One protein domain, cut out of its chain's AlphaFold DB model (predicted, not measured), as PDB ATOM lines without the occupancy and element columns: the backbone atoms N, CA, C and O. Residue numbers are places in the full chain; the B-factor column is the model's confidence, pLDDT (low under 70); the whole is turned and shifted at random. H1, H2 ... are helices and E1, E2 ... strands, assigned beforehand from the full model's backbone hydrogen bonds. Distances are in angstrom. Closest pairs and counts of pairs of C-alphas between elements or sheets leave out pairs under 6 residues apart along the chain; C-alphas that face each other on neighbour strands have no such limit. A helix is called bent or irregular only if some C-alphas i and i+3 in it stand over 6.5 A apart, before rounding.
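AT A GLANCE: This is residues 24 to 50, 58 to 69, 119 to 250 and 265 to 270 of the 401 residues of the protein "DNA methylase" of Micromonospora pallida (UniProt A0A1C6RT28). A twisted sheet of five parallel strands has three helices, H4, H5 and H6, packed over one face, while H1 and H7 run side by side and H7 only grazes the sheet. The short helices H2 and H3 lie far out from the middle, and so do the unnamed stretches 58 to 69 and 119 to 132. The printed part has 177 residues, with seven named helices and five named strands in the order H1 E1 H2 H3 H4 E2 H5 E3 H6 E4 H7 E5; the sheet's order is E1 E5 E2 E3 E4. The class is mixed, helices and strands, with under half of the residues in named elements. The whole is compact, with a radius of gyration of the C-alphas of 15.1 A, and rounded, spanning 39 by 36 by 36 A.

HOW THE PARTS SIT: The sheet is made of E1, residues 43 to 46, E2, residues 170 to 173, E3, residues 191 to 196, E4, residues 221 to 225, and E5, residues 243 to 249. E1 and E4 are its edge strands. E5 is staggered: residues 246 to 249 pair with E1, where N 44 and O 246 are 3.1 A apart, and residues 243 to 246 pair with E2, where N 172 and O 245 are 2.8 A apart. Between the neighbour strands E2 and E3, N 173 and O 193 are within hydrogen-bond range at 2.8 A, and between the neighbour strands E3 and E4, N 194 and O 222 are within hydrogen-bond range at 2.8 A. H4, residues 155 to 164, is on the sheet over E5, at a height of 9.4 A. H5, residues 180 to 188, is over E2 and E3 on the same face, at a height of 7.9 A. H6, residues 199 to 214, is on that face too, over E4 at a height of 8.6 A. H4 and H5 touch at a steep tilt of 53 degrees, the same way, closest at the C-alphas of Pro 157 and Thr 181, 5.2 A. H5 touches residues 205 to 212 of H6 at a shallow tilt of 18 degrees, the same way, closest at the C-alphas of Thr 183 and Val 209, 6.0 A. E2, H5, E3 and E3, H6, E4 are strand-helix-strand units, parallel neighbour strands with a helix between them in the chain, each with a right-handed crossover. E4, H7, E5 is a split unit, with E2 and E3 between its strands, also right-handed; H7 is residues 228 to 234. H7 touches H1, residues 24 to 32, closest at the C-alphas of Ala 28 and Met 229, 5.9 A. H2, residues 133 to 137, and H3, residues 143 to 147, are not on the sheet; H3 is close to but not clearly touching H6, with the C-alphas of Ser 145 and His 204 5.8 A apart. Every O i to N i+4 pair is within hydrogen-bond range in H1, H2, H4, H5 and H6; H3 has 0 of 1 and 2 of 2 O i to N i+3 pairs, and H7 has 1 of 3 and 2 of 4.

IN THESE COORDINATES: H1 begins at C-alpha 24 (123.286, 120.894, 80.314) and is 11.7 A long. E1 follows, then H2 and H3. H4 measures 14.0 A, H5 12.7 A and E3 17.2 A. H6, the longest helix, begins at C-alpha 199 (133.587, 133.378, 95.837) and measures 22.6 A. E4 measures 13.9 A. H7 is irregular, with C-alphas 229 and 232 8.5 A apart. E5 measures 17.4 A and ends at C-alpha 249 (117.849, 125.491, 93.803).

THE WHOLE: The two C-alphas farthest apart, of Pro 69 and Val 144, are 43.8 A apart. Residues 51 to 57, 70 to 118 and 251 to 264 are not printed, with C-alpha gaps of 9.0 A, 15.8 A and 14.4 A across the cuts. Of the links printed whole, none is long. Residues 125 to 126 pair antiparallel with 268 to 269. The mean pLDDT of the printed part is 70.9; 63 residues are under 70, among them 24 to 33, 35 to 50, 58 to 69, 119 to 133 and 265 to 270.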
ATOM      1  N   ASP A  24     122.562 120.853  79.046       46.56
ATOM      2  CA  ASP A  24     123.286 120.894  80.314       46.56
ATOM      3  C   ASP A  24     122.760 119.928  81.359       46.56
ATOM      4  O   ASP A  24     123.567 119.354  82.070       46.56
ATOM      5  N   ALA A  25     121.456 119.663  81.465       43.69
ATOM      6  CA  ALA A  25     120.966 118.753  82.510       43.69
ATOM      7  C   ALA A  25     121.453 117.310  82.284       43.69
ATOM      8  O   ALA A  25     121.856 116.620  83.220       43.69
ATOM      9  N   ALA A  26     121.471 116.851  81.026       44.03
ATOM     10  CA  ALA A  26     122.027 115.549  80.660       44.03
ATOM     11  C   ALA A  26     123.559 115.519  80.820       44.03
ATOM     12  O   ALA A  26     124.117 114.514  81.264       44.03
ATOM     13  N   THR A  27     124.236 116.625  80.505       49.97
ATOM     14  CA  THR A  27     125.693 116.773  80.649       49.97
ATOM     15  C   THR A  27     126.117 116.847  82.122       49.97
ATOM     16  O   THR A  27     127.042 116.148  82.539       49.97
ATOM     17  N   ALA A  28     125.381 117.586  82.948       52.31
ATOM     18  CA  ALA A  28     125.514 117.649  84.396       52.31
ATOM     19  C   ALA A  28     125.235 116.276  85.011       52.31
ATOM     20  O   ALA A  28     126.043 115.770  85.782       52.31
ATOM     21  N   MET A  29     124.167 115.590  84.589       56.31
ATOM     22  CA  MET A  29     123.874 114.234  85.060       56.31
ATOM     23  C   MET A  29     124.997 113.248  84.711       56.31
ATOM     24  O   MET A  29     125.381 112.436  85.550       56.31
ATOM     25  N   ASN A  30     125.571 113.334  83.506       59.16
ATOM     26  CA  ASN A  30     126.733 112.526  83.125       59.16
ATOM     27  C   ASN A  30     127.964 112.834  83.987       59.16
ATOM     28  O   ASN A  30     128.682 111.909  84.369       59.16
ATOM     29  N   THR A  31     128.166 114.104  84.336       62.91
ATOM     30  CA  THR A  31     129.244 114.563  85.223       62.91
ATOM     31  C   THR A  31     129.058 114.050  86.648       62.91
ATOM     32  O   THR A  31     130.013 113.626  87.294       62.91
ATOM     33  N   TRP A  32     127.825 114.063  87.156       68.62
ATOM     34  CA  TRP A  32     127.528 113.716  88.543       68.62
ATOM     35  C   TRP A  32     127.427 112.209  88.754       68.62
ATOM     36  O   TRP A  32     127.708 111.731  89.850       68.62
ATOM     37  N   ARG A  33     127.077 111.441  87.711       67.50
ATOM     38  CA  ARG A  33     126.847 109.988  87.780       67.50
ATOM     39  C   ARG A  33     127.913 109.210  88.563       67.50
ATOM     40  O   ARG A  33     127.515 108.343  89.335       67.50
ATOM     41  N   PRO A  34     129.228 109.474  88.427       71.50
ATOM     42  CA  PRO A  34     130.245 108.730  89.176       71.50
ATOM     43  C   PRO A  34     130.298 109.061  90.677       71.50
ATOM     44  O   PRO A  34     130.843 108.278  91.450       71.50
ATOM     45  N   LEU A  35     129.734 110.191  91.116       66.00
ATOM     46  CA  LEU A  35     129.618 110.547  92.537       66.00
ATOM     47  C   LEU A  35     128.433 109.859  93.217       66.00
ATOM     48  O   LEU A  35     128.455 109.637  94.430       66.00
ATOM     49  N   LEU A  36     127.403 109.531  92.440       69.62
ATOM     50  CA  LEU A  36     126.150 108.990  92.942       69.62
ATOM     51  C   LEU A  36     126.313 107.530  93.359       69.62
ATOM     52  O   LEU A  36     126.885 106.712  92.635       69.62
ATOM     53  N   ARG A  37     125.753 107.186  94.519       64.94
ATOM     54  CA  ARG A  37     125.612 105.793  94.943       64.94
ATOM     55  C   ARG A  37     124.792 105.020  93.905       64.94
ATOM     56  O   ARG A  37     123.708 105.477  93.525       64.94
ATOM     57  N   PRO A  38     125.248 103.832  93.469       54.31
ATOM     58  CA  PRO A  38     124.456 102.978  92.596       54.31
ATOM     59  C   PRO A  38     123.074 102.698  93.201       54.31
ATOM     60  O   PRO A  38     122.959 102.171  94.302       54.31
ATOM     61  N   GLY A  39     122.019 103.064  92.470       45.56
ATOM     62  CA  GLY A  39     120.633 102.746  92.815       45.56
ATOM     63  C   GLY A  39     119.960 103.623  93.879       45.56
ATOM     64  O   GLY A  39     118.764 103.456  94.116       45.56
ATOM     65  N   GLU A  40     120.643 104.592  94.488       51.81
ATOM     66  CA  GLU A  40     120.075 105.373  95.596       51.81
ATOM     67  C   GLU A  40     120.380 106.864  95.481       51.81
ATOM     68  O   GLU A  40     121.184 107.392  96.242       51.81
ATOM     69  N   PHE A  41     119.720 107.561  94.556       43.59
ATOM     70  CA  PHE A  41     119.764 109.016  94.560       43.59
ATOM     71  C   PHE A  41     118.414 109.657  94.242       43.59
ATOM     72  O   PHE A  41     117.486 109.048  93.715       43.59
ATOM     73  N   LEU A  42     118.275 110.910  94.642       52.50
ATOM     74  CA  LEU A  42     117.178 111.781  94.255       52.50
ATOM     75  C   LEU A  42     117.829 113.091  93.828       52.50
ATOM     76  O   LEU A  42     118.698 113.576  94.549       52.50
ATOM     77  N   LEU A  43     117.446 113.629  92.670       50.84
ATOM     78  CA  LEU A  43     117.821 114.979  92.275       50.84
ATOM     79  C   LEU A  43     116.572 115.864  92.327       50.84
ATOM     80  O   LEU A  43     115.556 115.584  91.688       50.84
ATOM     81  N   VAL A  44     116.648 116.911  93.142       50.56
ATOM     82  CA  VAL A  44     115.596 117.920  93.299       50.56
ATOM     83  C   VAL A  44     116.117 119.234  92.735       50.56
ATOM     84  O   VAL A  44     117.076 119.777  93.281       50.56
ATOM     85  N   GLU A  45     115.476 119.733  91.676       49.69
ATOM     86  CA  GLU A  45     115.731 121.051  91.091       49.69
ATOM     87  C   GLU A  45     114.445 121.907  91.128       49.69
ATOM     88  O   GLU A  45     113.312 121.429  91.009       49.69
ATOM     89  N   LEU A  46     114.611 123.211  91.352       47.31
ATOM     90  CA  LEU A  46     113.524 124.188  91.451       47.31
ATOM     91  C   LEU A  46     113.683 125.262  90.376       47.31
ATOM     92  O   LEU A  46     114.344 126.261  90.632       47.31
ATOM     93  N   ILE A  47     113.072 125.090  89.200       37.28
ATOM     94  CA  ILE A  47     113.105 126.109  88.141       37.28
ATOM     95  C   ILE A  47     111.966 127.117  88.364       37.28
ATOM     96  O   ILE A  47     110.788 126.762  88.408       37.28
ATOM     97  N   ALA A  48     112.298 128.401  88.487       37.44
ATOM     98  CA  ALA A  48     111.314 129.481  88.467       37.44
ATOM     99  C   ALA A  48     111.303 130.128  87.073       37.44
ATOM    100  O   ALA A  48     112.190 130.903  86.733       37.44
ATOM    101  N   GLY A  49     110.311 129.795  86.243       35.12
ATOM    102  CA  GLY A  49     110.098 130.457  84.950       35.12
ATOM    103  C   GLY A  49     109.237 131.716  85.087       35.12
ATOM    104  O   GLY A  49     108.260 131.702  85.837       35.12
ATOM    105  N   GLN A  50     109.571 132.777  84.341       33.09
ATOM    106  CA  GLN A  50     108.806 134.033  84.261       33.09
ATOM    107  C   GLN A  50     107.324 133.776  83.900       33.09
ATOM    108  O   GLN A  50     107.065 133.186  82.848       33.09
ATOM    109  N   HIS A  58     104.716 128.149  88.511       31.89
ATOM    110  CA  HIS A  58     105.586 127.347  89.376       31.89
ATOM    111  C   HIS A  58     105.959 126.064  88.633       31.89
ATOM    112  O   HIS A  58     105.228 125.076  88.677       31.89
ATOM    113  N   ARG A  59     107.079 126.073  87.906       26.50
ATOM    114  CA  ARG A  59     107.545 124.907  87.146       26.50
ATOM    115  C   ARG A  59     108.756 124.274  87.831       26.50
ATOM    116  O   ARG A  59     109.864 124.362  87.328       26.50
ATOM    117  N   ALA A  60     108.551 123.624  88.976       33.34
ATOM    118  CA  ALA A  60     109.606 122.824  89.596       33.34
ATOM    119  C   ALA A  60     109.940 121.608  88.709       33.34
ATOM    120  O   ALA A  60     109.036 120.888  88.283       33.34
ATOM    121  N   ALA A  61     111.223 121.380  88.424       32.81
ATOM    122  CA  ALA A  61     111.688 120.226  87.663       32.81
ATOM    123  C   ALA A  61     112.401 119.272  88.623       32.81
ATOM    124  O   ALA A  61     113.539 119.496  89.001       32.81
ATOM    125  N   VAL A  62     111.747 118.195  89.051       34.81
ATOM    126  CA  VAL A  62     112.418 117.170  89.864       34.81
ATOM    127  C   VAL A  62     112.862 116.041  88.951       34.81
ATOM    128  O   VAL A  62     112.040 115.294  88.422       34.81
ATOM    129  N   THR A  63     114.172 115.887  88.799       34.47
ATOM    130  CA  THR A  63     114.760 114.741  88.104       34.47
ATOM    131  C   THR A  63     115.066 113.654  89.134       34.47
ATOM    132  O   THR A  63     116.184 113.502  89.603       34.47
ATOM    133  N   ALA A  64     114.067 112.882  89.553       34.66
ATOM    134  CA  ALA A  64     114.276 111.813  90.530       34.66
ATOM    135  C   ALA A  64     114.910 110.563  89.887       34.66
ATOM    136  O   ALA A  64     114.322 109.989  88.979       34.66
ATOM    137  N   GLY A  65     116.064 110.087  90.375       32.91
ATOM    138  CA  GLY A  65     116.718 108.862  89.888       32.91
ATOM    139  C   GLY A  65     116.942 107.818  90.984       32.91
ATOM    140  O   GLY A  65     118.063 107.660  91.448       32.91
ATOM    141  N   ARG A  66     115.903 107.071  91.400       38.03
ATOM    142  CA  ARG A  66     116.022 106.059  92.473       38.03
ATOM    143  C   ARG A  66     115.716 104.635  92.003       38.03
ATOM    144  O   ARG A  66     114.727 104.401  91.320       38.03
ATOM    145  N   HIS A  67     116.507 103.672  92.481       30.53
ATOM    146  CA  HIS A  67     116.250 102.232  92.429       30.53
ATOM    147  C   HIS A  67     116.057 101.687  93.862       30.53
ATOM    148  O   HIS A  67     116.919 101.003  94.411       30.53
ATOM    149  N   ARG A  68     114.901 101.963  94.490       34.19
ATOM    150  CA  ARG A  68     114.431 101.200  95.667       34.19
ATOM    151  C   ARG A  68     113.138 100.450  95.333       34.19
ATOM    152  O   ARG A  68     112.250 101.042  94.727       34.19
ATOM    153  N   PRO A  69     112.975  99.190  95.781       30.81
ATOM    154  CA  PRO A  69     111.814  98.362  95.442       30.81
ATOM    155  C   PRO A  69     110.471  98.865  96.010       30.81
ATOM    156  O   PRO A  69     109.435  98.337  95.622       30.81
ATOM    157  N   GLU A 119     102.864 105.502 108.017       34.25
ATOM    158  CA  GLU A 119     103.174 104.259 107.293       34.25
ATOM    159  C   GLU A 119     104.346 104.410 106.302       34.25
ATOM    160  O   GLU A 119     104.725 103.455 105.624       34.25
ATOM    161  N   GLY A 120     104.948 105.601 106.214       33.47
ATOM    162  CA  GLY A 120     106.063 105.881 105.307       33.47
ATOM    163  C   GLY A 120     105.642 106.196 103.867       33.47
ATOM    164  O   GLY A 120     106.502 106.281 102.988       33.47
ATOM    165  N   TYR A 121     104.348 106.415 103.614       36.50
ATOM    166  CA  TYR A 121     103.860 106.974 102.358       36.50
ATOM    167  C   TYR A 121     104.222 108.453 102.270       36.50
ATOM    168  O   TYR A 121     103.615 109.338 102.877       36.50
ATOM    169  N   LEU A 122     105.237 108.713 101.459       52.12
ATOM    170  CA  LEU A 122     105.685 110.044 101.099       52.12
ATOM    171  C   LEU A 122     104.868 110.460  99.882       52.12
ATOM    172  O   LEU A 122     105.133 110.024  98.763       52.12
ATOM    173  N   GLY A 123     103.817 111.242 100.117       45.22
ATOM    174  CA  GLY A 123     103.038 111.828  99.034       45.22
ATOM    175  C   GLY A 123     103.941 112.633  98.086       45.22
ATOM    176  O   GLY A 123     104.978 113.155  98.504       45.22
ATOM    177  N   PRO A 124     103.561 112.758  96.810       48.25
ATOM    178  CA  PRO A 124     104.407 113.391  95.807       48.25
ATOM    179  C   PRO A 124     104.388 114.935  95.941       48.25
ATOM    180  O   PRO A 124     105.223 115.634  95.379       48.25
ATOM    181  N   VAL A 125     103.506 115.486  96.784       52.38
ATOM    182  CA  VAL A 125     103.475 116.910  97.143       52.38
ATOM    183  C   VAL A 125     104.134 117.140  98.497       52.38
ATOM    184  O   VAL A 125     103.716 116.567  99.506       52.38
ATOM    185  N   TRP A 126     105.130 118.028  98.539       61.72
ATOM    186  CA  TRP A 126     105.804 118.416  99.778       61.72
ATOM    187  C   TRP A 126     105.335 119.788 100.252       61.72
ATOM    188  O   TRP A 126     105.669 120.830  99.681       61.72
ATOM    189  N   PHE A 127     104.603 119.793 101.362       60.91
ATOM    190  CA  PHE A 127     104.166 121.013 102.029       60.91
ATOM    191  C   PHE A 127     105.306 121.587 102.880       60.91
ATOM    192  O   PHE A 127     105.387 121.329 104.081       60.91
ATOM    193  N   THR A 128     106.215 122.325 102.239       62.38
ATOM    194  CA  THR A 128     107.415 122.903 102.875       62.38
ATOM    195  C   THR A 128     107.415 124.437 102.928       62.38
ATOM    196  O   THR A 128     108.199 125.009 103.676       62.38
ATOM    197  N   GLY A 129     106.544 125.130 102.187       61.09
ATOM    198  CA  GLY A 129     106.560 126.598 102.051       61.09
ATOM    199  C   GLY A 129     105.563 127.385 102.909       61.09
ATOM    200  O   GLY A 129     105.173 128.470 102.510       61.09
ATOM    201  N   GLN A 130     105.074 126.839 104.021       65.69
ATOM    202  CA  GLN A 130     104.026 127.478 104.829       65.69
ATOM    203  C   GLN A 130     104.540 128.662 105.667       65.69
ATOM    204  O   GLN A 130     103.803 129.636 105.800       65.69
ATOM    205  N   PRO A 131     105.748 128.608 106.266       60.94
ATOM    206  CA  PRO A 131     106.308 129.745 106.995       60.94
ATOM    207  C   PRO A 131     107.182 130.635 106.089       60.94
ATOM    208  O   PRO A 131     107.906 130.088 105.253       60.94
ATOM    209  N   PRO A 132     107.218 131.965 106.319       65.69
ATOM    210  CA  PRO A 132     108.068 132.874 105.554       65.69
ATOM    211  C   PRO A 132     109.554 132.504 105.609       65.69
ATOM    212  O   PRO A 132     110.101 132.217 106.679       65.69
ATOM    213  N   SER A 133     110.248 132.607 104.475       67.00
ATOM    214  CA  SER A 133     111.698 132.377 104.328       67.00
ATOM    215  C   SER A 133     112.528 133.110 105.379       67.00
ATOM    216  O   SER A 133     113.421 132.528 105.998       67.00
ATOM    217  N   ARG A 134     112.208 134.385 105.630       73.69
ATOM    218  CA  ARG A 134     112.872 135.213 106.645       73.69
ATOM    219  C   ARG A 134     112.777 134.608 108.040       73.69
ATOM    220  O   ARG A 134     113.751 134.671 108.788       73.69
ATOM    221  N   ASP A 135     111.630 134.044 108.396       76.62
ATOM    222  CA  ASP A 135     111.406 133.461 109.718       76.62
ATOM    223  C   ASP A 135     112.093 132.106 109.842       76.62
ATOM    224  O   ASP A 135     112.693 131.814 110.875       76.62
ATOM    225  N   LEU A 136     112.098 131.321 108.763       77.38
ATOM    226  CA  LEU A 136     112.830 130.060 108.703       77.38
ATOM    227  C   LEU A 136     114.343 130.252 108.795       77.38
ATOM    228  O   LEU A 136     115.013 129.398 109.363       77.38
ATOM    229  N   LEU A 137     114.895 131.338 108.255       83.50
ATOM    230  CA  LEU A 137     116.343 131.585 108.237       83.50
ATOM    231  C   LEU A 137     116.853 132.347 109.468       83.50
ATOM    232  O   LEU A 137     118.053 132.307 109.766       83.50
ATOM    233  N   ARG A 138     115.958 133.015 110.207       83.94
ATOM    234  CA  ARG A 138     116.287 133.823 111.388       83.94
ATOM    235  C   ARG A 138     117.048 132.995 112.427       83.94
ATOM    236  O   ARG A 138     116.564 131.972 112.900       83.94
ATOM    237  N   GLY A 139     118.255 133.440 112.782       84.88
ATOM    238  CA  GLY A 139     119.119 132.777 113.770       84.88
ATOM    239  C   GLY A 139     119.746 131.451 113.310       84.88
ATOM    240  O   GLY A 139     120.616 130.921 114.002       84.88
ATOM    241  N   ARG A 140     119.355 130.918 112.143       85.00
ATOM    242  CA  ARG A 140     119.928 129.690 111.556       85.00
ATOM    243  C   ARG A 140     121.065 129.969 110.579       85.00
ATOM    244  O   ARG A 140     121.885 129.082 110.362       85.00
ATOM    245  N   THR A 141     121.095 131.173 110.015       87.31
ATOM    246  CA  THR A 141     122.114 131.652 109.074       87.31
ATOM    247  C   THR A 141     122.726 132.957 109.570       87.31
ATOM    248  O   THR A 141     122.119 133.687 110.360       87.31
ATOM    249  N   HIS A 142     123.942 133.236 109.119       87.38
ATOM    250  CA  HIS A 142     124.657 134.472 109.360       87.38
ATOM    251  C   HIS A 142     123.876 135.651 108.746       87.38
ATOM    252  O   HIS A 142     123.381 135.531 107.621       87.38
ATOM    253  N   PRO A 143     123.760 136.808 109.430       84.12
ATOM    254  CA  PRO A 143     122.904 137.907 108.977       84.12
ATOM    255  C   PRO A 143     123.195 138.401 107.556       84.12
ATOM    256  O   PRO A 143     122.264 138.731 106.828       84.12
ATOM    257  N   VAL A 144     124.465 138.409 107.137       82.75
ATOM    258  CA  VAL A 144     124.864 138.863 105.791       82.75
ATOM    259  C   VAL A 144     124.262 137.974 104.694       82.75
ATOM    260  O   VAL A 144     123.845 138.485 103.656       82.75
ATOM    261  N   SER A 145     124.101 136.671 104.947       84.75
ATOM    262  CA  SER A 145     123.492 135.738 103.993       84.75
ATOM    263  C   SER A 145     122.039 136.086 103.668       84.75
ATOM    264  O   SER A 145     121.551 135.709 102.608       84.75
ATOM    265  N   MET A 146     121.346 136.846 104.524       80.81
ATOM    266  CA  MET A 146     119.972 137.289 104.264       80.81
ATOM    267  C   MET A 146     119.856 138.222 103.057       80.81
ATOM    268  O   MET A 146     118.769 138.306 102.481       80.81
ATOM    269  N   ASN A 147     120.949 138.856 102.628       79.38
ATOM    270  CA  ASN A 147     120.970 139.729 101.454       79.38
ATOM    271  C   ASN A 147     121.039 138.959 100.128       79.38
ATOM    272  O   ASN A 147     120.785 139.545  99.079       79.38
ATOM    273  N   HIS A 148     121.338 137.657 100.151       72.50
ATOM    274  CA  HIS A 148     121.407 136.864  98.927       72.50
ATOM    275  C   HIS A 148     120.013 136.781  98.269       72.50
ATOM    276  O   HIS A 148     119.058 136.392  98.947       72.50
ATOM    277  N   PRO A 149     119.841 137.130  96.984       62.19
ATOM    278  CA  PRO A 149     118.516 137.215  96.356       62.19
ATOM    279  C   PRO A 149     117.830 135.854  96.180       62.19
ATOM    280  O   PRO A 149     116.625 135.805  95.954       62.19
ATOM    281  N   GLY A 150     118.575 134.756  96.336       66.81
ATOM    282  CA  GLY A 150     118.177 133.444  95.858       66.81
ATOM    283  C   GLY A 150     118.134 132.304  96.875       66.81
ATOM    284  O   GLY A 150     118.599 131.199  96.596       66.81
ATOM    285  N   LYS A 151     117.634 132.558  98.083       74.62
ATOM    286  CA  LYS A 151     117.777 131.632  99.217       74.62
ATOM    287  C   LYS A 151     116.742 130.510  99.161       74.62
ATOM    288  O   LYS A 151     115.545 130.748  99.284       74.62
ATOM    289  N   MET A 152     117.185 129.259  99.088       77.38
ATOM    290  CA  MET A 152     116.267 128.129  99.251       77.38
ATOM    291  C   MET A 152     115.659 128.107 100.667       77.38
ATOM    292  O   MET A 152     116.350 128.378 101.652       77.38
ATOM    293  N   LEU A 153     114.374 127.748 100.769       77.31
ATOM    294  CA  LEU A 153     113.684 127.551 102.047       77.31
ATOM    295  C   LEU A 153     114.292 126.359 102.807       77.31
ATOM    296  O   LEU A 153     114.312 125.269 102.242       77.31
ATOM    297  N   PRO A 154     114.703 126.497 104.085       82.56
ATOM    298  CA  PRO A 154     115.299 125.406 104.873       82.56
ATOM    299  C   PRO A 154     114.440 124.144 105.001       82.56
ATOM    300  O   PRO A 154     114.944 123.030 105.117       82.56
ATOM    301  N   THR A 155     113.124 124.299 104.960       74.00
ATOM    302  CA  THR A 155     112.151 123.205 105.027       74.00
ATOM    303  C   THR A 155     112.261 122.225 103.858       74.00
ATOM    304  O   THR A 155     111.989 121.042 104.057       74.00
ATOM    305  N   ILE A 156     112.697 122.677 102.677       74.81
ATOM    306  CA  ILE A 156     112.870 121.840 101.481       74.81
ATOM    307  C   ILE A 156     114.015 120.830 101.660       74.81
ATOM    308  O   ILE A 156     113.727 119.630 101.700       74.81
ATOM    309  N   PRO A 157     115.289 121.247 101.829       79.00
ATOM    310  CA  PRO A 157     116.381 120.305 102.021       79.00
ATOM    311  C   PRO A 157     116.212 119.521 103.319       79.00
ATOM    312  O   PRO A 157     116.507 118.333 103.338       79.00
ATOM    313  N   ARG A 158     115.659 120.116 104.386       81.56
ATOM    314  CA  ARG A 158     115.383 119.377 105.625       81.56
ATOM    315  C   ARG A 158     114.443 118.198 105.390       81.56
ATOM    316  O   ARG A 158     114.679 117.116 105.926       81.56
ATOM    317  N   TYR A 159     113.377 118.397 104.614       74.88
ATOM    318  CA  TYR A 159     112.457 117.318 104.273       74.88
ATOM    319  C   TYR A 159     113.132 116.285 103.366       74.88
ATOM    320  O   TYR A 159     113.105 115.100 103.688       74.88
ATOM    321  N   ALA A 160     113.787 116.726 102.286       75.75
ATOM    322  CA  ALA A 160     114.460 115.841 101.333       75.75
ATOM    323  C   ALA A 160     115.524 114.969 102.014       75.75
ATOM    324  O   ALA A 160     115.510 113.750 101.879       75.75
ATOM    325  N   VAL A 161     116.393 115.573 102.826       76.81
ATOM    326  CA  VAL A 161     117.445 114.873 103.567       76.81
ATOM    327  C   VAL A 161     116.841 113.856 104.529       76.81
ATOM    328  O   VAL A 161     117.175 112.677 104.452       76.81
ATOM    329  N   ARG A 162     115.896 114.265 105.385       78.38
ATOM    330  CA  ARG A 162     115.257 113.355 106.356       78.38
ATOM    331  C   ARG A 162     114.587 112.150 105.691       78.38
ATOM    332  O   ARG A 162     114.482 111.090 106.296       78.38
ATOM    333  N   THR A 163     114.093 112.346 104.479       70.56
ATOM    334  CA  THR A 163     113.274 111.376 103.756       70.56
ATOM    335  C   THR A 163     114.108 110.449 102.874       70.56
ATOM    336  O   THR A 163     113.762 109.286 102.658       70.56
ATOM    337  N   CYS A 164     115.200 110.969 102.319       70.88
ATOM    338  CA  CYS A 164     115.957 110.300 101.268       70.88
ATOM    339  C   CYS A 164     117.346 109.845 101.708       70.88
ATOM    340  O   CYS A 164     117.972 109.106 100.956       70.88
ATOM    341  N   THR A 165     117.796 110.226 102.905       70.50
ATOM    342  CA  THR A 165     119.111 109.854 103.441       70.50
ATOM    343  C   THR A 165     118.990 109.114 104.771       70.50
ATOM    344  O   THR A 165     118.054 109.327 105.542       70.50
ATOM    345  N   ASN A 166     119.957 108.245 105.033       74.56
ATOM    346  CA  ASN A 166     120.207 107.592 106.309       74.56
ATOM    347  C   ASN A 166     121.424 108.221 107.014       74.56
ATOM    348  O   ASN A 166     122.175 109.010 106.439       74.56
ATOM    349  N   ALA A 167     121.669 107.836 108.268       75.06
ATOM    350  CA  ALA A 167     122.909 108.200 108.953       75.06
ATOM    351  C   ALA A 167     124.135 107.680 108.176       75.06
ATOM    352  O   ALA A 167     124.175 106.514 107.784       75.06
ATOM    353  N   GLY A 168     125.133 108.543 107.962       76.31
ATOM    354  CA  GLY A 168     126.333 108.224 107.176       76.31
ATOM    355  C   GLY A 168     126.180 108.387 105.659       76.31
ATOM    356  O   GLY A 168     127.160 108.221 104.929       76.31
ATOM    357  N   ASP A 169     124.990 108.741 105.169       79.69
ATOM    358  CA  ASP A 169     124.816 109.155 103.780       79.69
ATOM    359  C   ASP A 169     125.346 110.573 103.546       79.69
ATOM    360  O   ASP A 169     125.525 111.368 104.477       79.69
ATOM    361  N   MET A 170     125.597 110.873 102.271       83.38
ATOM    362  CA  MET A 170     126.086 112.169 101.820       83.38
ATOM    363  C   MET A 170     125.024 112.900 100.995       83.38
ATOM    364  O   MET A 170     124.516 112.351 100.014       83.38
ATOM    365  N   ALA A 171     124.729 114.144 101.373       86.25
ATOM    366  CA  ALA A 171     123.934 115.080 100.584       86.25
ATOM    367  C   ALA A 171     124.851 116.064  99.839       86.25
ATOM    368  O   ALA A 171     125.791 116.599 100.425       86.25
ATOM    369  N   LEU A 172     124.567 116.313  98.564       85.12
ATOM    370  CA  LEU A 172     125.317 117.221  97.703       85.12
ATOM    371  C   LEU A 172     124.417 118.363  97.216       85.12
ATOM    372  O   LEU A 172     123.309 118.122  96.742       85.12
ATOM    373  N   ASP A 173     124.921 119.589  97.290       87.00
ATOM    374  CA  ASP A 173     124.339 120.761  96.639       87.00
ATOM    375  C   ASP A 173     125.336 121.333  95.621       87.00
ATOM    376  O   ASP A 173     126.301 121.981  96.026       87.00
ATOM    377  N   PRO A 174     125.176 121.062  94.315       80.25
ATOM    378  CA  PRO A 174     126.083 121.549  93.277       80.25
ATOM    379  C   PRO A 174     126.018 123.066  93.039       80.25
ATOM    380  O   PRO A 174     126.877 123.575  92.327       80.25
ATOM    381  N   VAL A 175     125.027 123.780  93.588       82.56
ATOM    382  CA  VAL A 175     124.900 125.248  93.494       82.56
ATOM    383  C   VAL A 175     124.453 125.784  94.857       82.56
ATOM    384  O   VAL A 175     123.298 126.146  95.083       82.56
ATOM    385  N   ALA A 176     125.380 125.756  95.814       86.69
ATOM    386  CA  ALA A 176     125.076 125.862  97.235       86.69
ATOM    387  C   ALA A 176     124.521 127.230  97.668       86.69
ATOM    388  O   ALA A 176     123.783 127.300  98.658       86.69
ATOM    389  N   GLY A 177     124.867 128.321  96.981       88.69
ATOM    390  CA  GLY A 177     124.456 129.675  97.335       88.69
ATOM    391  C   GLY A 177     124.884 130.039  98.758       88.69
ATOM    392  O   GLY A 177     126.066 130.092  99.082       88.69
ATOM    393  N   ILE A 178     123.908 130.263  99.644       91.00
ATOM    394  CA  ILE A 178     124.155 130.500 101.082       91.00
ATOM    395  C   ILE A 178     124.299 129.213 101.915       91.00
ATOM    396  O   ILE A 178     124.447 129.282 103.136       91.00
ATOM    397  N   GLY A 179     124.207 128.038 101.296       92.06
ATOM    398  CA  GLY A 179     124.457 126.758 101.953       92.06
ATOM    399  C   GLY A 179     123.268 126.209 102.734       92.06
ATOM    400  O   GLY A 179     123.460 125.481 103.714       92.06
ATOM    401  N   THR A 180     122.031 126.542 102.347       90.31
ATOM    402  CA  THR A 180     120.830 126.050 103.047       90.31
ATOM    403  C   THR A 180     120.785 124.518 103.068       90.31
ATOM    404  O   THR A 180     120.518 123.929 104.116       90.31
ATOM    405  N   THR A 181     121.089 123.856 101.946       89.06
ATOM    406  CA  THR A 181     121.136 122.385 101.876       89.06
ATOM    407  C   THR A 181     122.183 121.814 102.818       89.06
ATOM    408  O   THR A 181     121.886 120.921 103.612       89.06
ATOM    409  N   VAL A 182     123.398 122.369 102.762       94.44
ATOM    410  CA  VAL A 182     124.544 121.916 103.556       94.44
ATOM    411  C   VAL A 182     124.218 122.000 105.044       94.44
ATOM    412  O   VAL A 182     124.351 121.007 105.759       94.44
ATOM    413  N   THR A 183     123.728 123.151 105.502       95.12
ATOM    414  CA  THR A 183     123.454 123.398 106.923       95.12
ATOM    415  C   THR A 183     122.267 122.605 107.465       95.12
ATOM    416  O   THR A 183     122.341 122.100 108.586       95.12
ATOM    417  N   GLU A 184     121.185 122.429 106.703       91.75
ATOM    418  CA  GLU A 184     120.064 121.593 107.155       91.75
ATOM    419  C   GLU A 184     120.431 120.101 107.158       91.75
ATOM    420  O   GLU A 184     119.999 119.377 108.057       91.75
ATOM    421  N   ALA A 185     121.297 119.650 106.244       90.88
ATOM    422  CA  ALA A 185     121.844 118.299 106.286       90.88
ATOM    423  C   ALA A 185     122.761 118.079 107.501       90.88
ATOM    424  O   ALA A 185     122.572 117.105 108.224       90.88
ATOM    425  N   MET A 186     123.661 119.018 107.824       94.00
ATOM    426  CA  MET A 186     124.506 118.927 109.028       94.00
ATOM    427  C   MET A 186     123.675 118.721 110.304       94.00
ATOM    428  O   MET A 186     124.027 117.926 111.177       94.00
ATOM    429  N   ARG A 187     122.538 119.419 110.419       91.62
ATOM    430  CA  ARG A 187     121.636 119.335 111.585       91.62
ATOM    431  C   ARG A 187     120.928 117.986 111.710       91.62
ATOM    432  O   ARG A 187     120.481 117.647 112.802       91.62
ATOM    433  N   LEU A 188     120.805 117.235 110.620       87.31
ATOM    434  CA  LEU A 188     120.173 115.915 110.603       87.31
ATOM    435  C   LEU A 188     121.181 114.767 110.771       87.31
ATOM    436  O   LEU A 188     120.756 113.621 110.884       87.31
ATOM    437  N   SER A 189     122.486 115.064 110.854       81.69
ATOM    438  CA  SER A 189     123.615 114.114 110.965       81.69
ATOM    439  C   SER A 189     124.131 113.400 109.692       81.69
ATOM    440  O   SER A 189     125.038 112.575 109.827       81.69
ATOM    441  N   PRO A 190     123.663 113.688 108.462       78.12
ATOM    442  CA  PRO A 190     124.396 113.358 107.238       78.12
ATOM    443  C   PRO A 190     125.718 114.102 107.080       78.12
ATOM    444  O   PRO A 190     125.915 115.190 107.627       78.12
ATOM    445  N   HIS A 191     126.596 113.535 106.254       90.31
ATOM    446  CA  HIS A 191     127.670 114.310 105.645       90.31
ATOM    447  C   HIS A 191     127.068 115.189 104.547       90.31
ATOM    448  O   HIS A 191     126.213 114.734 103.787       90.31
ATOM    449  N   SER A 192     127.489 116.443 104.444       91.94
ATOM    450  CA  SER A 192     126.995 117.329 103.397       91.94
ATOM    451  C   SER A 192     128.103 118.107 102.719       91.94
ATOM    452  O   SER A 192     129.056 118.563 103.353       91.94
ATOM    453  N   VAL A 193     127.960 118.262 101.406       91.81
ATOM    454  CA  VAL A 193     128.883 119.049 100.601       91.81
ATOM    455  C   VAL A 193     128.114 120.010  99.715       91.81
ATOM    456  O   VAL A 193     127.159 119.623  99.051       91.81
ATOM    457  N   GLY A 194     128.539 121.265  99.715       90.62
ATOM    458  CA  GLY A 194     128.144 122.261  98.734       90.62
ATOM    459  C   GLY A 194     129.262 122.516  97.730       90.62
ATOM    460  O   GLY A 194     130.444 122.416  98.073       90.62
ATOM    461  N   VAL A 195     128.889 122.897  96.518       87.12
ATOM    462  CA  VAL A 195     129.765 123.525  95.531       87.12
ATOM    463  C   VAL A 195     129.110 124.822  95.097       87.12
ATOM    464  O   VAL A 195     127.900 124.865  94.904       87.12
ATOM    465  N   ASP A 196     129.889 125.885  94.984       85.31
ATOM    466  CA  ASP A 196     129.442 127.103  94.322       85.31
ATOM    467  C   ASP A 196     130.617 127.717  93.560       85.31
ATOM    468  O   ASP A 196     131.779 127.573  93.947       85.31
ATOM    469  N   TYR A 197     130.315 128.370  92.449       83.81
ATOM    470  CA  TYR A 197     131.317 128.955  91.570       83.81
ATOM    471  C   TYR A 197     131.806 130.306  92.104       83.81
ATOM    472  O   TYR A 197     133.006 130.610  92.103       83.81
ATOM    473  N   GLU A 198     130.872 131.110  92.614       81.38
ATOM    474  CA  GLU A 198     131.133 132.489  92.992       81.38
ATOM    475  C   GLU A 198     131.769 132.564  94.393       81.38
ATOM    476  O   GLU A 198     131.273 131.966  95.354       81.38
ATOM    477  N   PRO A 199     132.859 133.333  94.570       86.75
ATOM    478  CA  PRO A 199     133.587 133.378  95.837       86.75
ATOM    479  C   PRO A 199     132.753 133.959  96.988       86.75
ATOM    480  O   PRO A 199     132.945 133.574  98.142       86.75
ATOM    481  N   GLU A 200     131.826 134.876  96.698       88.00
ATOM    482  CA  GLU A 200     130.983 135.497  97.721       88.00
ATOM    483  C   GLU A 200     129.954 134.499  98.312       88.00
ATOM    484  O   GLU A 200     129.967 134.307  99.532       88.00
ATOM    485  N   PRO A 201     129.119 133.791  97.522       87.19
ATOM    486  CA  PRO A 201     128.315 132.665  98.008       87.19
ATOM    487  C   PRO A 201     129.110 131.598  98.771       87.19
ATOM    488  O   PRO A 201     128.685 131.169  99.848       87.19
ATOM    489  N   VAL A 202     130.300 131.220  98.287       91.62
ATOM    490  CA  VAL A 202     131.181 130.277  99.003       91.62
ATOM    491  C   VAL A 202     131.524 130.788 100.404       91.62
ATOM    492  O   VAL A 202     131.444 130.026 101.372       91.62
ATOM    493  N   ALA A 203     131.862 132.074 100.541       93.25
ATOM    494  CA  ALA A 203     132.145 132.686 101.838       93.25
ATOM    495  C   ALA A 203     130.910 132.682 102.758       93.25
ATOM    496  O   ALA A 203     131.016 132.270 103.916       93.25
ATOM    497  N   HIS A 204     129.729 133.037 102.235       92.88
ATOM    498  CA  HIS A 204     128.465 132.976 102.986       92.88
ATOM    499  C   HIS A 204     128.165 131.561 103.487       92.88
ATOM    500  O   HIS A 204     127.812 131.371 104.653       92.88
ATOM    501  N   THR A 205     128.338 130.552 102.630       95.06
ATOM    502  CA  THR A 205     128.162 129.146 103.010       95.06
ATOM    503  C   THR A 205     129.168 128.729 104.078       95.06
ATOM    504  O   THR A 205     128.783 128.091 105.058       95.06
ATOM    505  N   ALA A 206     130.442 129.103 103.939       96.00
ATOM    506  CA  ALA A 206     131.470 128.778 104.924       96.00
ATOM    507  C   ALA A 206     131.137 129.354 106.313       96.00
ATOM    508  O   ALA A 206     131.264 128.649 107.320       96.00
ATOM    509  N   ASP A 207     130.656 130.595 106.380       95.69
ATOM    510  CA  ASP A 207     130.220 131.214 107.635       95.69
ATOM    511  C   ASP A 207     128.984 130.520 108.221       95.69
ATOM    512  O   ASP A 207     128.931 130.252 109.424       95.69
ATOM    513  N   ASN A 208     128.030 130.119 107.380       95.88
ATOM    514  CA  ASN A 208     126.847 129.369 107.808       95.88
ATOM    515  C   ASN A 208     127.178 127.955 108.309       95.88
ATOM    516  O   ASN A 208     126.571 127.489 109.280       95.88
ATOM    517  N   VAL A 209     128.161 127.281 107.709       96.38
ATOM    518  CA  VAL A 209     128.696 125.993 108.184       96.38
ATOM    519  C   VAL A 209     129.357 126.161 109.553       96.38
ATOM    520  O   VAL A 209     129.082 125.381 110.468       96.38
ATOM    521  N   ARG A 210     130.177 127.206 109.743       95.38
ATOM    522  CA  ARG A 210     130.793 127.518 111.047       95.38
ATOM    523  C   ARG A 210     129.735 127.798 112.111       95.38
ATOM    524  O   ARG A 210     129.771 127.171 113.168       95.38
ATOM    525  N   HIS A 211     128.764 128.662 111.812       94.50
ATOM    526  CA  HIS A 211     127.644 128.981 112.706       94.50
ATOM    527  C   HIS A 211     126.845 127.729 113.085       94.50
ATOM    528  O   HIS A 211     126.525 127.499 114.248       94.50
ATOM    529  N   THR A 212     126.567 126.860 112.110       95.00
ATOM    530  CA  THR A 212     125.820 125.611 112.328       95.00
ATOM    531  C   THR A 212     126.605 124.605 113.175       95.00
ATOM    532  O   THR A 212     126.024 123.947 114.037       95.00
ATOM    533  N   THR A 213     127.927 124.539 112.990       94.75
ATOM    534  CA  THR A 213     128.834 123.730 113.822       94.75
ATOM    535  C   THR A 213     128.853 124.240 115.264       94.75
ATOM    536  O   THR A 213     128.692 123.462 116.200       94.75
ATOM    537  N   GLN A 214     128.986 125.556 115.457       94.19
ATOM    538  CA  GLN A 214     128.961 126.194 116.780       94.19
ATOM    539  C   GLN A 214     127.617 126.000 117.495       94.19
ATOM    540  O   GLN A 214     127.580 125.869 118.714       94.19
ATOM    541  N   ALA A 215     126.522 125.915 116.737       92.38
ATOM    542  CA  ALA A 215     125.193 125.597 117.248       92.38
ATOM    543  C   ALA A 215     124.982 124.102 117.582       92.38
ATOM    544  O   ALA A 215     123.864 123.714 117.921       92.38
ATOM    545  N   GLY A 216     126.017 123.257 117.481       93.12
ATOM    546  CA  GLY A 216     125.987 121.857 117.920       93.12
ATOM    547  C   GLY A 216     125.483 120.850 116.885       93.12
ATOM    548  O   GLY A 216     125.072 119.753 117.262       93.12
ATOM    549  N   ALA A 217     125.485 121.187 115.590       91.94
ATOM    550  CA  ALA A 217     125.153 120.212 114.552       91.94
ATOM    551  C   ALA A 217     126.143 119.032 114.552       91.94
ATOM    552  O   ALA A 217     127.353 119.224 114.645       91.94
ATOM    553  N   SER A 218     125.620 117.808 114.443       87.56
ATOM    554  CA  SER A 218     126.422 116.580 114.537       87.56
ATOM    555  C   SER A 218     127.014 116.130 113.197       87.56
ATOM    556  O   SER A 218     128.013 115.416 113.181       87.56
ATOM    557  N   GLY A 219     126.398 116.523 112.079       88.56
ATOM    558  CA  GLY A 219     126.844 116.162 110.737       88.56
ATOM    559  C   GLY A 219     127.976 117.067 110.229       88.56
ATOM    560  O   GLY A 219     127.917 118.285 110.426       88.56
ATOM    561  N   PRO A 220     129.000 116.513 109.559       91.81
ATOM    562  CA  PRO A 220     130.038 117.305 108.905       91.81
ATOM    563  C   PRO A 220     129.498 118.018 107.655       91.81
ATOM    564  O   PRO A 220     128.803 117.404 106.849       91.81
ATOM    565  N   GLY A 221     129.872 119.288 107.473       93.56
ATOM    566  CA  GLY A 221     129.534 120.089 106.292       93.56
ATOM    567  C   GLY A 221     130.773 120.694 105.635       93.56
ATOM    568  O   GLY A 221     131.681 121.155 106.333       93.56
ATOM    569  N   GLN A 222     130.818 120.687 104.305       94.44
ATOM    570  CA  GLN A 222     131.909 121.255 103.505       94.44
ATOM    571  C   GLN A 222     131.367 122.106 102.356       94.44
ATOM    572  O   GLN A 222     130.256 121.884 101.881       94.44
ATOM    573  N   ILE A 223     132.166 123.070 101.902       94.19
ATOM    574  CA  ILE A 223     131.894 123.878 100.712       94.19
ATOM    575  C   ILE A 223     133.161 123.945  99.864       94.19
ATOM    576  O   ILE A 223     134.241 124.215 100.388       94.19
ATOM    577  N   TYR A 224     133.021 123.696  98.566       90.56
ATOM    578  CA  TYR A 224     134.090 123.831  97.583       90.56
ATOM    579  C   TYR A 224     133.775 124.992  96.649       90.56
ATOM    580  O   TYR A 224     132.622 125.180  96.261       90.56
ATOM    581  N   ARG A 225     134.808 125.754  96.280       90.12
ATOM    582  CA  ARG A 225     134.696 126.728  95.201       90.12
ATOM    583  C   ARG A 225     135.026 126.042  93.884       90.12
ATOM    584  O   ARG A 225     136.076 125.410  93.777       90.12
ATOM    585  N   GLY A 226     134.157 126.180  92.894       81.69
ATOM    586  CA  GLY A 226     134.430 125.682  91.554       81.69
ATOM    587  C   GLY A 226     133.180 125.470  90.718       81.69
ATOM    588  O   GLY A 226     132.055 125.655  91.176       81.69
ATOM    589  N   ASP A 227     133.407 125.066  89.477       78.12
ATOM    590  CA  ASP A 227     132.345 124.732  88.538       78.12
ATOM    591  C   ASP A 227     131.738 123.358  88.864       78.12
ATOM    592  O   ASP A 227     132.436 122.341  88.965       78.12
ATOM    593  N   SER A 228     130.416 123.311  89.006       74.69
ATOM    594  CA  SER A 228     129.669 122.082  89.257       74.69
ATOM    595  C   SER A 228     129.555 121.161  88.038       74.69
ATOM    596  O   SER A 228     129.129 120.011  88.166       74.69
ATOM    597  N   MET A 229     130.024 121.603  86.873       70.50
ATOM    598  CA  MET A 229     130.298 120.748  85.716       70.50
ATOM    599  C   MET A 229     131.653 120.030  85.822       70.50
ATOM    600  O   MET A 229     131.942 119.127  85.041       70.50
ATOM    601  N   ALA A 230     132.471 120.359  86.825       74.50
ATOM    602  CA  ALA A 230     133.788 119.769  87.054       74.50
ATOM    603  C   ALA A 230     133.896 119.003  88.389       74.50
ATOM    604  O   ALA A 230     135.007 118.784  88.876       74.50
ATOM    605  N   LEU A 231     132.778 118.548  88.986       73.06
ATOM    606  CA  LEU A 231     132.781 117.923  90.326       73.06
ATOM    607  C   LEU A 231     133.807 116.787  90.468       73.06
ATOM    608  O   LEU A 231     134.498 116.713  91.474       73.06
ATOM    609  N   LEU A 232     133.979 115.921  89.470       75.69
ATOM    610  CA  LEU A 232     134.942 114.809  89.566       75.69
ATOM    611  C   LEU A 232     136.393 115.265  89.785       75.69
ATOM    612  O   LEU A 232     137.201 114.492  90.289       75.69
ATOM    613  N   SER A 233     136.714 116.503  89.409       79.31
ATOM    614  CA  SER A 233     138.025 117.114  89.644       79.31
ATOM    615  C   SER A 233     138.084 117.884  90.968       79.31
ATOM    616  O   SER A 233     139.166 118.057  91.524       79.31
ATOM    617  N   LEU A 234     136.937 118.344  91.482       78.44
ATOM    618  CA  LEU A 234     136.831 119.060  92.759       78.44
ATOM    619  C   LEU A 234     136.843 118.110  93.962       78.44
ATOM    620  O   LEU A 234     137.343 118.462  95.032       78.44
ATOM    621  N   PHE A 235     136.289 116.910  93.797       79.12
ATOM    622  CA  PHE A 235     136.155 115.933  94.867       79.12
ATOM    623  C   PHE A 235     137.309 114.926  94.867       79.12
ATOM    624  O   PHE A 235     137.731 114.454  93.812       79.12
ATOM    625  N   PRO A 236     137.795 114.511  96.051       79.50
ATOM    626  CA  PRO A 236     138.669 113.354  96.144       79.50
ATOM    627  C   PRO A 236     137.994 112.117  95.541       79.50
ATOM    628  O   PRO A 236     136.818 111.862  95.799       79.50
ATOM    629  N   VAL A 237     138.760 111.277  94.838       76.06
ATOM    630  CA  VAL A 237     138.257 110.015  94.253       76.06
ATOM    631  C   VAL A 237     137.595 109.114  95.304       76.06
ATOM    632  O   VAL A 237     136.665 108.372  95.005       76.06
ATOM    633  N   THR A 238     138.017 109.214  96.567       78.19
ATOM    634  CA  THR A 238     137.411 108.493  97.697       78.19
ATOM    635  C   THR A 238     135.951 108.864  97.963       78.19
ATOM    636  O   THR A 238     135.254 108.095  98.613       78.19
ATOM    637  N   SER A 239     135.489 110.024  97.492       73.38
ATOM    638  CA  SER A 239     134.106 110.496  97.621       73.38
ATOM    639  C   SER A 239     133.203 110.017  96.478       73.38
ATOM    640  O   SER A 239     131.989 110.224  96.521       73.38
ATOM    641  N   HIS A 240     133.765 109.362  95.457       79.88
ATOM    642  CA  HIS A 240     132.992 108.824  94.342       79.88
ATOM    643  C   HIS A 240     132.082 107.684  94.815       79.88
ATOM    644  O   HIS A 240     132.454 106.879  95.669       79.88
ATOM    645  N   GLY A 241     130.866 107.630  94.275       73.44
ATOM    646  CA  GLY A 241     129.845 106.674  94.687       73.44
ATOM    647  C   GLY A 241     129.373 106.825  96.136       73.44
ATOM    648  O   GLY A 241     128.847 105.858  96.677       73.44
ATOM    649  N   GLN A 242     129.571 107.977  96.792       77.12
ATOM    650  CA  GLN A 242     129.137 108.200  98.179       77.12
ATOM    651  C   GLN A 242     127.896 109.088  98.311       77.12
ATOM    652  O   GLN A 242     127.246 109.023  99.356       77.12
ATOM    653  N   VAL A 243     127.534 109.858  97.280       79.88
ATOM    654  CA  VAL A 243     126.396 110.790  97.301       79.88
ATOM    655  C   VAL A 243     125.080 110.020  97.190       79.88
ATOM    656  O   VAL A 243     124.848 109.313  96.213       79.88
ATOM    657  N   ALA A 244     124.214 110.172  98.192       75.88
ATOM    658  CA  ALA A 244     122.891 109.544  98.252       75.88
ATOM    659  C   ALA A 244     121.752 110.503  97.860       75.88
ATOM    660  O   ALA A 244     120.621 110.085  97.624       75.88
ATOM    661  N   LEU A 245     122.012 111.811  97.837       78.44
ATOM    662  CA  LEU A 245     121.000 112.828  97.565       78.44
ATOM    663  C   LEU A 245     121.659 114.059  96.943       78.44
ATOM    664  O   LEU A 245     122.640 114.558  97.489       78.44
ATOM    665  N   VAL A 246     121.088 114.567  95.851       78.00
ATOM    666  CA  VAL A 246     121.445 115.864  95.271       78.00
ATOM    667  C   VAL A 246     120.248 116.805  95.401       78.00
ATOM    668  O   VAL A 246     119.153 116.500  94.931       78.00
ATOM    669  N   VAL A 247     120.426 117.943  96.064       77.69
ATOM    670  CA  VAL A 247     119.371 118.956  96.230       77.69
ATOM    671  C   VAL A 247     119.972 120.308  95.930       77.69
ATOM    672  O   VAL A 247     120.939 120.688  96.582       77.69
ATOM    673  N   THR A 248     119.392 121.025  94.974       72.31
ATOM    674  CA  THR A 248     119.883 122.346  94.592       72.31
ATOM    675  C   THR A 248     118.738 123.240  94.115       72.31
ATOM    676  O   THR A 248     117.816 122.761  93.442       72.31
ATOM    677  N   PRO A 249     118.714 124.532  94.481       66.50
ATOM    678  CA  PRO A 249     117.849 125.491  93.803       66.50
ATOM    679  C   PRO A 249     118.345 125.698  92.360       66.50
ATOM    680  O   PRO A 249     119.548 125.693  92.121       66.50
ATOM    681  N   SER A 250     117.446 125.886  91.383       55.25
ATOM    682  CA  SER A 250     117.900 126.179  90.013       55.25
ATOM    683  C   SER A 250     118.635 127.529  89.988       55.25
ATOM    684  O   SER A 250     118.186 128.467  90.665       55.25
ATOM    685  N   GLU A 265     107.009 131.587  97.428       35.16
ATOM    686  CA  GLU A 265     107.056 130.524  98.419       35.16
ATOM    687  C   GLU A 265     105.860 129.589  98.200       35.16
ATOM    688  O   GLU A 265     104.717 130.044  98.162       35.16
ATOM    689  N   GLY A 266     106.105 128.283  98.072       35.34
ATOM    690  CA  GLY A 266     105.032 127.297  98.199       35.34
ATOM    691  C   GLY A 266     105.072 126.144  97.202       35.34
ATOM    692  O   GLY A 266     104.742 126.310  96.038       35.34
ATOM    693  N   ALA A 267     105.358 124.959  97.746       30.06
ATOM    694  CA  ALA A 267     105.122 123.622  97.194       30.06
ATOM    695  C   ALA A 267     105.996 123.159  96.009       30.06
ATOM    696  O   ALA A 267     105.906 123.636  94.883       30.06
ATOM    697  N   LEU A 268     106.765 122.096  96.267       33.38
ATOM    698  CA  LEU A 268     107.155 121.127  95.243       33.38
ATOM    699  C   LEU A 268     105.967 120.179  95.048       33.38
ATOM    700  O   LEU A 268     105.634 119.412  95.956       33.38
ATOM    701  N   ILE A 269     105.300 120.276  93.896       30.39
ATOM    702  CA  ILE A 269     104.248 119.348  93.469       30.39
ATOM    703  C   ILE A 269     104.896 118.337  92.530       30.39
ATOM    704  O   ILE A 269     105.302 118.686  91.424       30.39
ATOM    705  N   LEU A 270     104.976 117.087  92.961       30.31
ATOM    706  CA  LEU A 270     105.117 115.947  92.068       30.31
ATOM    707  C   LEU A 270     103.752 115.270  92.027       30.31
ATOM    708  O   LEU A 270     103.065 115.198  93.045       30.31
TER     709      LEU A 270